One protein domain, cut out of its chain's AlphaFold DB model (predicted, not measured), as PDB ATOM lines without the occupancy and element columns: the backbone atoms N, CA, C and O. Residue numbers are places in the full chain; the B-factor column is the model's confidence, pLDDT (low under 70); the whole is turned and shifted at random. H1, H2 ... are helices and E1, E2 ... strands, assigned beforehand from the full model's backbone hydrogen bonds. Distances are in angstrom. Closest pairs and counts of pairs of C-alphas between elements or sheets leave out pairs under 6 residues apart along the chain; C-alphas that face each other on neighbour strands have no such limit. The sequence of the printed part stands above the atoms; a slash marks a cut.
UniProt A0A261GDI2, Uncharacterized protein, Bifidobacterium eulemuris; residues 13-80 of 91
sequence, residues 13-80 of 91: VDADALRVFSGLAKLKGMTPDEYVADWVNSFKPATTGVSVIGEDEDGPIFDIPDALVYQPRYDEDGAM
ATOM      1  N   VAL A  13      56.243 -32.456 -24.826       53.84
ATOM      2  CA  VAL A  13      55.888 -31.295 -23.996       53.84
ATOM      3  C   VAL A  13      54.421 -31.340 -23.577       53.84
ATOM      4  O   VAL A  13      54.127 -31.077 -22.419       53.84
ATOM      5  N   ASP A  14      53.522 -31.799 -24.445       62.06
ATOM      6  CA  ASP A  14      52.086 -31.784 -24.167       62.06
ATOM      7  C   ASP A  14      51.657 -32.844 -23.138       62.06
ATOM      8  O   ASP A  14      50.998 -32.535 -22.144       62.06
ATOM      9  N   ALA A  15      52.050 -34.107 -23.328       62.75
ATOM     10  CA  ALA A  15      51.587 -35.208 -22.476       62.75
ATOM     11  C   ALA A  15      52.296 -35.239 -21.111       62.75
ATOM     12  O   ALA A  15      51.670 -35.510 -20.077       62.75
ATOM     13  N   ASP A  16      53.598 -34.948 -21.094       69.56
ATOM     14  CA  ASP A  16      54.388 -34.970 -19.866       69.56
ATOM     15  C   ASP A  16      54.121 -33.731 -19.002       69.56
ATOM     16  O   ASP A  16      54.014 -33.869 -17.778       69.56
ATOM     17  N   ALA A  17      53.917 -32.550 -19.604       68.31
ATOM     18  CA  ALA A  17      53.520 -31.361 -18.850       68.31
ATOM     19  C   ALA A  17      52.144 -31.556 -18.206       68.31
ATOM     20  O   ALA A  17      52.005 -31.332 -17.003       68.31
ATOM     21  N   LEU A  18      51.151 -32.068 -18.948       70.38
ATOM     22  CA  LEU A  18      49.819 -32.358 -18.401       70.38
ATOM     23  C   LEU A  18      49.882 -33.291 -17.186       70.38
ATOM     24  O   LEU A  18      49.179 -33.070 -16.195       70.38
ATOM     25  N   ARG A  19      50.752 -34.310 -17.215       78.25
ATOM     26  CA  ARG A  19      50.947 -35.226 -16.082       78.25
ATOM     27  C   ARG A  19      51.542 -34.519 -14.861       78.25
ATOM     28  O   ARG A  19      51.101 -34.777 -13.739       78.25
ATOM     29  N   VAL A  20      52.521 -33.639 -15.069       77.19
ATOM     30  CA  VAL A  20      53.159 -32.854 -14.001       77.19
ATOM     31  C   VAL A  20      52.168 -31.865 -13.386       77.19
ATOM     32  O   VAL A  20      51.967 -31.890 -12.171       77.19
ATOM     33  N   PHE A  21      51.485 -31.062 -14.205       75.56
ATOM     34  CA  PHE A  21      50.501 -30.080 -13.739       75.56
ATOM     35  C   PHE A  21      49.325 -30.747 -13.018       75.56
ATOM     36  O   PHE A  21      48.935 -30.299 -11.944       75.56
ATOM     37  N   SER A  22      48.838 -31.889 -13.516       79.38
ATOM     38  CA  SER A  22      47.792 -32.666 -12.836       79.38
ATOM     39  C   SER A  22      48.235 -33.200 -11.468       79.38
ATOM     40  O   SER A  22      47.435 -33.265 -10.533       79.38
ATOM     41  N   GLY A  23      49.502 -33.606 -11.330       82.44
ATOM     42  CA  GLY A  23      50.064 -34.047 -10.051       82.44
ATOM     43  C   GLY A  23      50.169 -32.907  -9.036       82.44
ATOM     44  O   GLY A  23      49.809 -33.079  -7.871       82.44
ATOM     45  N   LEU A  24      50.609 -31.733  -9.490       80.94
ATOM     46  CA  LEU A  24      50.732 -30.534  -8.662       80.94
ATOM     47  C   LEU A  24      49.364 -29.982  -8.235       80.94
ATOM     48  O   LEU A  24      49.182 -29.656  -7.062       80.94
ATOM     49  N   ALA A  25      48.385 -29.985  -9.139       81.44
ATOM     50  CA  ALA A  25      47.008 -29.600  -8.845       81.44
ATOM     51  C   ALA A  25      46.407 -30.459  -7.720       81.44
ATOM     52  O   ALA A  25      45.899 -29.932  -6.728       81.44
ATOM     53  N   LYS A  26      46.577 -31.789  -7.796       84.75
ATOM     54  CA  LYS A  26      46.134 -32.716  -6.739       84.75
ATOM     55  C   LYS A  26      46.780 -32.428  -5.384       84.75
ATOM     56  O   LYS A  26      46.093 -32.489  -4.370       84.75
ATOM     57  N   LEU A  27      48.074 -32.099  -5.354       85.44
ATOM     58  CA  LEU A  27      48.777 -31.740  -4.115       85.44
ATOM     59  C   LEU A  27      48.237 -30.452  -3.481       85.44
ATOM     60  O   LEU A  27      48.318 -30.288  -2.265       85.44
ATOM     61  N   LYS A  28      47.689 -29.547  -4.294       79.81
ATOM     62  CA  LYS A  28      47.076 -28.289  -3.856       79.81
ATOM     63  C   LYS A  28      45.567 -28.388  -3.618       79.81
ATOM     64  O   LYS A  28      44.976 -27.410  -3.177       79.81
ATOM     65  N   GLY A  29      44.954 -29.547  -3.870       88.62
ATOM     66  CA  GLY A  29      43.503 -29.726  -3.772       88.62
ATOM     67  C   GLY A  29      42.720 -28.951  -4.837       88.62
ATOM     68  O   GLY A  29      41.562 -28.623  -4.608       88.62
ATOM     69  N   MET A  30      43.356 -28.650  -5.970       85.12
ATOM     70  CA  MET A  30      42.796 -27.892  -7.089       85.12
ATOM     71  C   MET A  30      42.567 -28.807  -8.295       85.12
ATOM     72  O   MET A  30      43.189 -29.871  -8.422       85.12
ATOM     73  N   THR A  31      41.700 -28.388  -9.211       83.94
ATOM     74  CA  THR A  31      41.649 -28.972 -10.556       83.94
ATOM     75  C   THR A  31      42.886 -28.558 -11.368       83.94
ATOM     76  O   THR A  31      43.515 -27.543 -11.058       83.94
ATOM     77  N   PRO A  32      43.281 -29.330 -12.401       74.50
ATOM     78  CA  PRO A  32      44.394 -28.952 -13.271       74.50
ATOM     79  C   PRO A  32      44.234 -27.548 -13.867       74.50
ATOM     80  O   PRO A  32      45.198 -26.788 -13.861       74.50
ATOM     81  N   ASP A  33      43.023 -27.183 -14.289       74.19
ATOM     82  CA  ASP A  33      42.733 -25.877 -14.892       74.19
ATOM     83  C   ASP A  33      42.869 -24.735 -13.876       74.19
ATOM     84  O   ASP A  33      43.495 -23.716 -14.169       74.19
ATOM     85  N   GLU A  34      42.362 -24.919 -12.652       75.38
ATOM     86  CA  GLU A  34      42.542 -23.954 -11.558       75.38
ATOM     87  C   GLU A  34      44.015 -23.792 -11.186       75.38
ATOM     88  O   GLU A  34      44.466 -22.676 -10.952       75.38
ATOM     89  N   TYR A  35      44.779 -24.886 -11.161       80.19
ATOM     90  CA  TYR A  35      46.205 -24.834 -10.861       80.19
ATOM     91  C   TYR A  35      47.002 -24.149 -11.971       80.19
ATOM     92  O   TYR A  35      47.937 -23.416 -11.675       80.19
ATOM     93  N   VAL A  36      46.649 -24.357 -13.242       75.00
ATOM     94  CA  VAL A  36      47.275 -23.641 -14.362       75.00
ATOM     95  C   VAL A  36      46.940 -22.154 -14.291       75.00
ATOM     96  O   VAL A  36      47.846 -21.336 -14.412       75.00
ATOM     97  N   ALA A  37      45.683 -21.791 -14.027       72.69
ATOM     98  CA  ALA A  37      45.287 -20.397 -13.855       72.69
ATOM     99  C   ALA A  37      46.000 -19.743 -12.658       72.69
ATOM    100  O   ALA A  37      46.545 -18.652 -12.792       72.69
ATOM    101  N   ASP A  38      46.054 -20.417 -11.506       75.62
ATOM    102  CA  ASP A  38      46.797 -19.963 -10.325       75.62
ATOM    103  C   ASP A  38      48.296 -19.859 -10.617       75.62
ATOM    104  O   ASP A  38      48.909 -18.856 -10.280       75.62
ATOM    105  N   TRP A  39      48.888 -20.824 -11.325       72.25
ATOM    106  CA  TRP A  39      50.300 -20.808 -11.709       72.25
ATOM    107  C   TRP A  39      50.631 -19.648 -12.659       72.25
ATOM    108  O   TRP A  39      51.591 -18.920 -12.404       72.25
ATOM    109  N   VAL A  40      49.813 -19.418 -13.691       71.19
ATOM    110  CA  VAL A  40      49.946 -18.276 -14.615       71.19
ATOM    111  C   VAL A  40      49.769 -16.950 -13.874       71.19
ATOM    112  O   VAL A  40      50.559 -16.032 -14.066       71.19
ATOM    113  N   ASN A  41      48.802 -16.854 -12.960       66.69
ATOM    114  CA  ASN A  41      48.587 -15.650 -12.151       66.69
ATOM    115  C   ASN A  41      49.666 -15.457 -11.065       66.69
ATOM    116  O   ASN A  41      49.954 -14.332 -10.656       66.69
ATOM    117  N   SER A  42      50.279 -16.548 -10.594       66.12
ATOM    118  CA  SER A  42      51.410 -16.545  -9.657       66.12
ATOM    119  C   SER A  42      52.718 -16.159 -10.334       66.12
ATOM    120  O   SER A  42      53.670 -15.760  -9.653       66.12
ATOM    121  N   PHE A  43      52.749 -16.239 -11.669       59.53
ATOM    122  CA  PHE A  43      53.779 -15.664 -12.508       59.53
ATOM    123  C   PHE A  43      53.695 -14.139 -12.382       59.53
ATOM    124  O   PHE A  43      53.219 -13.415 -13.247       59.53
ATOM    125  N   LYS A  44      54.217 -13.617 -11.271       54.50
ATOM    126  CA  LYS A  44      54.858 -12.313 -11.302       54.50
ATOM    127  C   LYS A  44      56.107 -12.547 -12.140       54.50
ATOM    128  O   LYS A  44      56.997 -13.235 -11.629       54.50
ATOM    129  N   PRO A  45      56.178 -12.082 -13.406       50.75
ATOM    130  CA  PRO A  45      57.414 -12.195 -14.160       50.75
ATOM    131  C   PRO A  45      58.517 -11.678 -13.247       50.75
ATOM    132  O   PRO A  45      58.364 -10.619 -12.630       50.75
ATOM    133  N   ALA A  46      59.555 -12.490 -13.055       50.12
ATOM    134  CA  ALA A  46      60.697 -12.136 -12.237       50.12
ATOM    135  C   ALA A  46      61.368 -10.928 -12.895       50.12
ATOM    136  O   ALA A  46      62.231 -11.086 -13.744       50.12
ATOM    137  N   THR A  47      60.854  -9.740 -12.577       48.22
ATOM    138  CA  THR A  47      61.361  -8.404 -12.879       48.22
ATOM    139  C   THR A  47      62.258  -8.338 -14.114       48.22
ATOM    140  O   THR A  47      63.420  -7.960 -14.015       48.22
ATOM    141  N   THR A  48      61.728  -8.664 -15.292       54.56
ATOM    142  CA  THR A  48      62.254  -8.068 -16.527       54.56
ATOM    143  C   THR A  48      61.713  -6.646 -16.694       54.56
ATOM    144  O   THR A  48      62.130  -5.926 -17.582       54.56
ATOM    145  N   GLY A  49      60.790  -6.204 -15.829       62.69
ATOM    146  CA  GLY A  49      60.131  -4.902 -15.935       62.69
ATOM    147  C   GLY A  49      59.191  -4.800 -17.139       62.69
ATOM    148  O   GLY A  49      58.490  -3.808 -17.257       62.69
ATOM    149  N   VAL A  50      59.133  -5.833 -17.984       71.56
ATOM    150  CA  VAL A  50      58.155  -5.958 -19.060       71.56
ATOM    151  C   VAL A  50      56.796  -6.261 -18.441       71.56
ATOM    152  O   VAL A  50      56.660  -7.226 -17.684       71.56
ATOM    153  N   SER A  51      55.799  -5.434 -18.741       76.25
ATOM    154  CA  SER A  51      54.430  -5.598 -18.254       76.25
ATOM    155  C   SER A  51      53.441  -5.638 -19.415       76.25
ATOM    156  O   SER A  51      53.723  -5.123 -20.489       76.25
ATOM    157  N   VAL A  52      52.298  -6.298 -19.234       79.50
ATOM    158  CA  VAL A  52      51.215  -6.281 -20.228       79.50
ATOM    159  C   VAL A  52      50.272  -5.140 -19.865       79.50
ATOM    160  O   VAL A  52      49.775  -5.098 -18.740       79.50
ATOM    161  N   ILE A  53      50.041  -4.220 -20.800       85.81
ATOM    162  CA  ILE A  53      49.219  -3.016 -20.587       85.81
ATOM    163  C   ILE A  53      47.876  -3.054 -21.323       85.81
ATOM    164  O   ILE A  53      47.031  -2.191 -21.095       85.81
ATOM    165  N   GLY A  54      47.662  -4.048 -22.182       85.88
ATOM    166  CA  GLY A  54      46.427  -4.200 -22.942       85.88
ATOM    167  C   GLY A  54      46.470  -5.388 -23.893       85.88
ATOM    168  O   GLY A  54      47.396  -6.196 -23.851       85.88
ATOM    169  N   GLU A  55      45.462  -5.467 -24.749       87.12
ATOM    170  CA  GLU A  55      45.310  -6.478 -25.794       87.12
ATOM    171  C   GLU A  55      44.698  -5.791 -27.024       87.12
ATOM    172  O   GLU A  55      43.772  -4.983 -26.877       87.12
ATOM    173  N   ASP A  56      45.247  -6.059 -28.206       86.81
ATOM    174  CA  ASP A  56      44.747  -5.595 -29.500       86.81
ATOM    175  C   ASP A  56      44.433  -6.774 -30.440       86.81
ATOM    176  O   ASP A  56      44.406  -7.934 -30.028       86.81
ATOM    177  N   GLU A  57      44.119  -6.471 -31.701       83.31
ATOM    178  CA  GLU A  57      43.743  -7.467 -32.715       83.31
ATOM    179  C   GLU A  57      44.892  -8.432 -33.074       83.31
ATOM    180  O   GLU A  57      44.628  -9.523 -33.584       83.31
ATOM    181  N   ASP A  58      46.140  -8.056 -32.773       83.00
ATOM    182  CA  ASP A  58      47.357  -8.828 -33.034       83.00
ATOM    183  C   ASP A  58      47.889  -9.538 -31.768       83.00
ATOM    184  O   ASP A  58      48.709 -10.459 -31.869       83.00
ATOM    185  N   GLY A  59      47.400  -9.169 -30.577       82.06
ATOM    186  CA  GLY A  59      47.631  -9.874 -29.316       82.06
ATOM    187  C   GLY A  59      47.923  -8.955 -28.118       82.06
ATOM    188  O   GLY A  59      47.479  -7.810 -28.068       82.06
ATOM    189  N   PRO A  60      48.629  -9.447 -27.083       83.81
ATOM    190  CA  PRO A  60      48.922  -8.656 -25.890       83.81
ATOM    191  C   PRO A  60      49.889  -7.499 -26.186       83.81
ATOM    192  O   PRO A  60      50.943  -7.686 -26.793       83.81
ATOM    193  N   ILE A  61      49.567  -6.312 -25.668       79.38
ATOM    194  CA  ILE A  61      50.413  -5.118 -25.748       79.38
ATOM    195  C   ILE A  61      51.372  -5.110 -24.559       79.38
ATOM    196  O   ILE A  61      50.946  -5.077 -23.399       79.38
ATOM    197  N   PHE A  62      52.671  -5.086 -24.849       81.88
ATOM    198  CA  PHE A  62      53.729  -5.072 -23.843       81.88
ATOM    199  C   PHE A  62      54.296  -3.662 -23.637       81.88
ATOM    200  O   PHE A  62      54.707  -3.001 -24.587       81.88
ATOM    201  N   ASP A  63      54.381  -3.231 -22.382       80.94
ATOM    202  CA  ASP A  63      55.209  -2.116 -21.934       80.94
ATOM    203  C   ASP A  63      56.604  -2.644 -21.592       80.94
ATOM    204  O   ASP A  63      56.765  -3.482 -20.699       80.94
ATOM    205  N   ILE A  64      57.607  -2.205 -22.355       80.81
ATOM    206  CA  ILE A  64      58.993  -2.670 -22.269       80.81
ATOM    207  C   ILE A  64      59.849  -1.519 -21.724       80.81
ATOM    208  O   ILE A  64      59.945  -0.485 -22.382       80.81
ATOM    209  N   PRO A  65      60.527  -1.685 -20.573       77.62
ATOM    210  CA  PRO A  65      61.405  -0.655 -20.034       77.62
ATOM    211  C   PRO A  65      62.538  -0.299 -20.994       77.62
ATOM    212  O   PRO A  65      63.195  -1.190 -21.534       77.62
ATOM    213  N   ASP A  66      62.869   0.991 -21.082       75.50
ATOM    214  CA  ASP A  66      63.960   1.512 -21.922       75.50
ATOM    215  C   ASP A  66      65.302   0.802 -21.699       75.50
ATOM    216  O   ASP A  66      66.092   0.646 -22.625       75.50
ATOM    217  N   ALA A  67      65.563   0.324 -20.477       71.69
ATOM    218  CA  ALA A  67      66.780  -0.418 -20.143       71.69
ATOM    219  C   ALA A  67      66.942  -1.733 -20.932       71.69
ATOM    220  O   ALA A  67      68.053  -2.252 -21.030       71.69
ATOM    221  N   LEU A  68      65.846  -2.276 -21.468       69.44
ATOM    222  CA  LEU A  68      65.831  -3.475 -22.304       69.44
ATOM    223  C   LEU A  68      65.776  -3.159 -23.802       69.44
ATOM    224  O   LEU A  68      65.990  -4.056 -24.619       69.44
ATOM    225  N   VAL A  69      65.511  -1.905 -24.174       74.31
ATOM    226  CA  VAL A  69      65.469  -1.482 -25.570       74.31
ATOM    227  C   VAL A  69      66.894  -1.201 -26.033       74.31
ATOM    228  O   VAL A  69      67.550  -0.257 -25.589       74.31
ATOM    229  N   TYR A  70      67.396  -2.030 -26.948       71.50
ATOM    230  CA  TYR A  70      68.683  -1.769 -27.579       71.50
ATOM    231  C   TYR A  70      68.598  -0.491 -28.418       71.50
ATOM    232  O   TYR A  70      67.859  -0.432 -29.401       71.50
ATOM    233  N   GLN A  71      69.384   0.519 -28.051       72.69
ATOM    234  CA  GLN A  71      69.571   1.699 -28.886       72.69
ATOM    235  C   GLN A  71      70.692   1.431 -29.899       72.69
ATOM    236  O   GLN A  71      71.837   1.206 -29.484       72.69
ATOM    237  N   PRO A  72      70.397   1.451 -31.212       72.50
ATOM    238  CA  PRO A  72      71.416   1.260 -32.227       72.50
ATOM    239  C   PRO A  72      72.487   2.342 -32.115       72.50
ATOM    240  O   PRO A  72      72.196   3.530 -31.980       72.50
ATOM    241  N   ARG A  73      73.748   1.913 -32.157       76.81
ATOM    242  CA  ARG A  73      74.885   2.824 -32.293       76.81
ATOM    243  C   ARG A  73      75.124   3.079 -33.769       76.81
ATOM    244  O   ARG A  73      74.862   2.201 -34.582       76.81
ATOM    245  N   TYR A  74      75.649   4.248 -34.095       78.94
ATOM    246  CA  TYR A  74      76.003   4.614 -35.460       78.94
ATOM    247  C   TYR A  74      77.505   4.886 -35.536       78.94
ATOM    248  O   TYR A  74      78.089   5.348 -34.551       78.94
ATOM    249  N   ASP A  75      78.131   4.539 -36.658       82.62
ATOM    250  CA  ASP A  75      79.519   4.912 -36.939       82.62
ATOM    251  C   ASP A  75      79.624   6.353 -37.470       82.62
ATOM    252  O   ASP A  75      78.630   7.080 -37.557       82.62
ATOM    253  N   GLU A  76      80.848   6.790 -37.773       82.44
ATOM    254  CA  GLU A  76      81.141   8.149 -38.252       82.44
ATOM    255  C   GLU A  76      80.496   8.456 -39.615       82.44
ATOM    256  O   GLU A  76      80.247   9.622 -39.923       82.44
ATOM    257  N   ASP A  77      80.161   7.419 -40.387       81.56
ATOM    258  CA  ASP A  77      79.504   7.509 -41.692       81.56
ATOM    259  C   ASP A  77      77.966   7.413 -41.584       81.56
ATOM    260  O   ASP A  77      77.250   7.531 -42.583       81.56
ATOM    261  N   GLY A  78      77.435   7.231 -40.368       76.75
ATOM    262  CA  GLY A  78      76.003   7.129 -40.090       76.75
ATOM    263  C   GLY A  78      75.407   5.739 -40.330       76.75
ATOM    264  O   GLY A  78      74.181   5.601 -40.342       76.75
ATOM    265  N   ALA A  79      76.229   4.702 -40.505       80.94
ATOM    266  CA  ALA A  79      75.754   3.331 -40.623       80.94
ATOM    267  C   ALA A  79      75.444   2.733 -39.243       80.94
ATOM    268  O   ALA A  79      76.146   2.965 -38.257       80.94
ATOM    269  N   MET A  80      74.367   1.946 -39.166       76.56
ATOM    270  CA  MET A  80      73.948   1.289 -37.929       76.56
ATOM    271  C   MET A  80      74.917   0.161 -37.560       76.56
ATOM    272  O   MET A  80      75.041  -0.847 -38.255       76.56
TER     273      MET A  80
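What this domain is: This is residues 13 to 80 of the 91 residues of an uncharacterized protein of Bifidobacterium eulemuris (UniProt A0A261GDI2). A small two-stranded hairpin, E1 and E2, lies between a corner of two helices, H1 and H2, and a long tail, residues 64 to 80, strung out as a rod. The 68 printed residues hold two named helices, then two named strands; the class is mixed, the sheet antiparallel. The whole is extended, with a radius of gyration of the C-alphas of 19.7 A and spans of 63 by 25 by 25 A.

How they stand to each other: E1, residues 51 to 55, and E2, residues 60 to 63, form an antiparallel hairpin at 143 degrees, with N 51 and O 63 2.9 A apart, within hydrogen-bond range. H1, residues 13 to 28, touches H2, residues 32 to 42, with residues 21 to 28 alone, about perpendicular at 86 degrees; the closest C-alphas, of Ser 22 and Pro 32, are 5.1 A apart. H1 is apart from E1 and E2, and H2 from E2. In H1 and H2 every O i to N i+4 pair is within hydrogen-bond range.

Where its parts are: E1 measures 11.9 A, E2 9.9 A, H1 22.2 A and H2 14.7 A. C-alpha 13 is at (55.888, -31.295, -23.996), C-alpha 63 at (55.209, -2.116, -21.934).

The domain as a whole: The printed part has no cut and no long link. Residues 40 to 47, of which 40 to 42 belong to H2, and 73 to 79 stand free. pLDDT is under 70 at residues 13 to 17, 41 to 49 and 68.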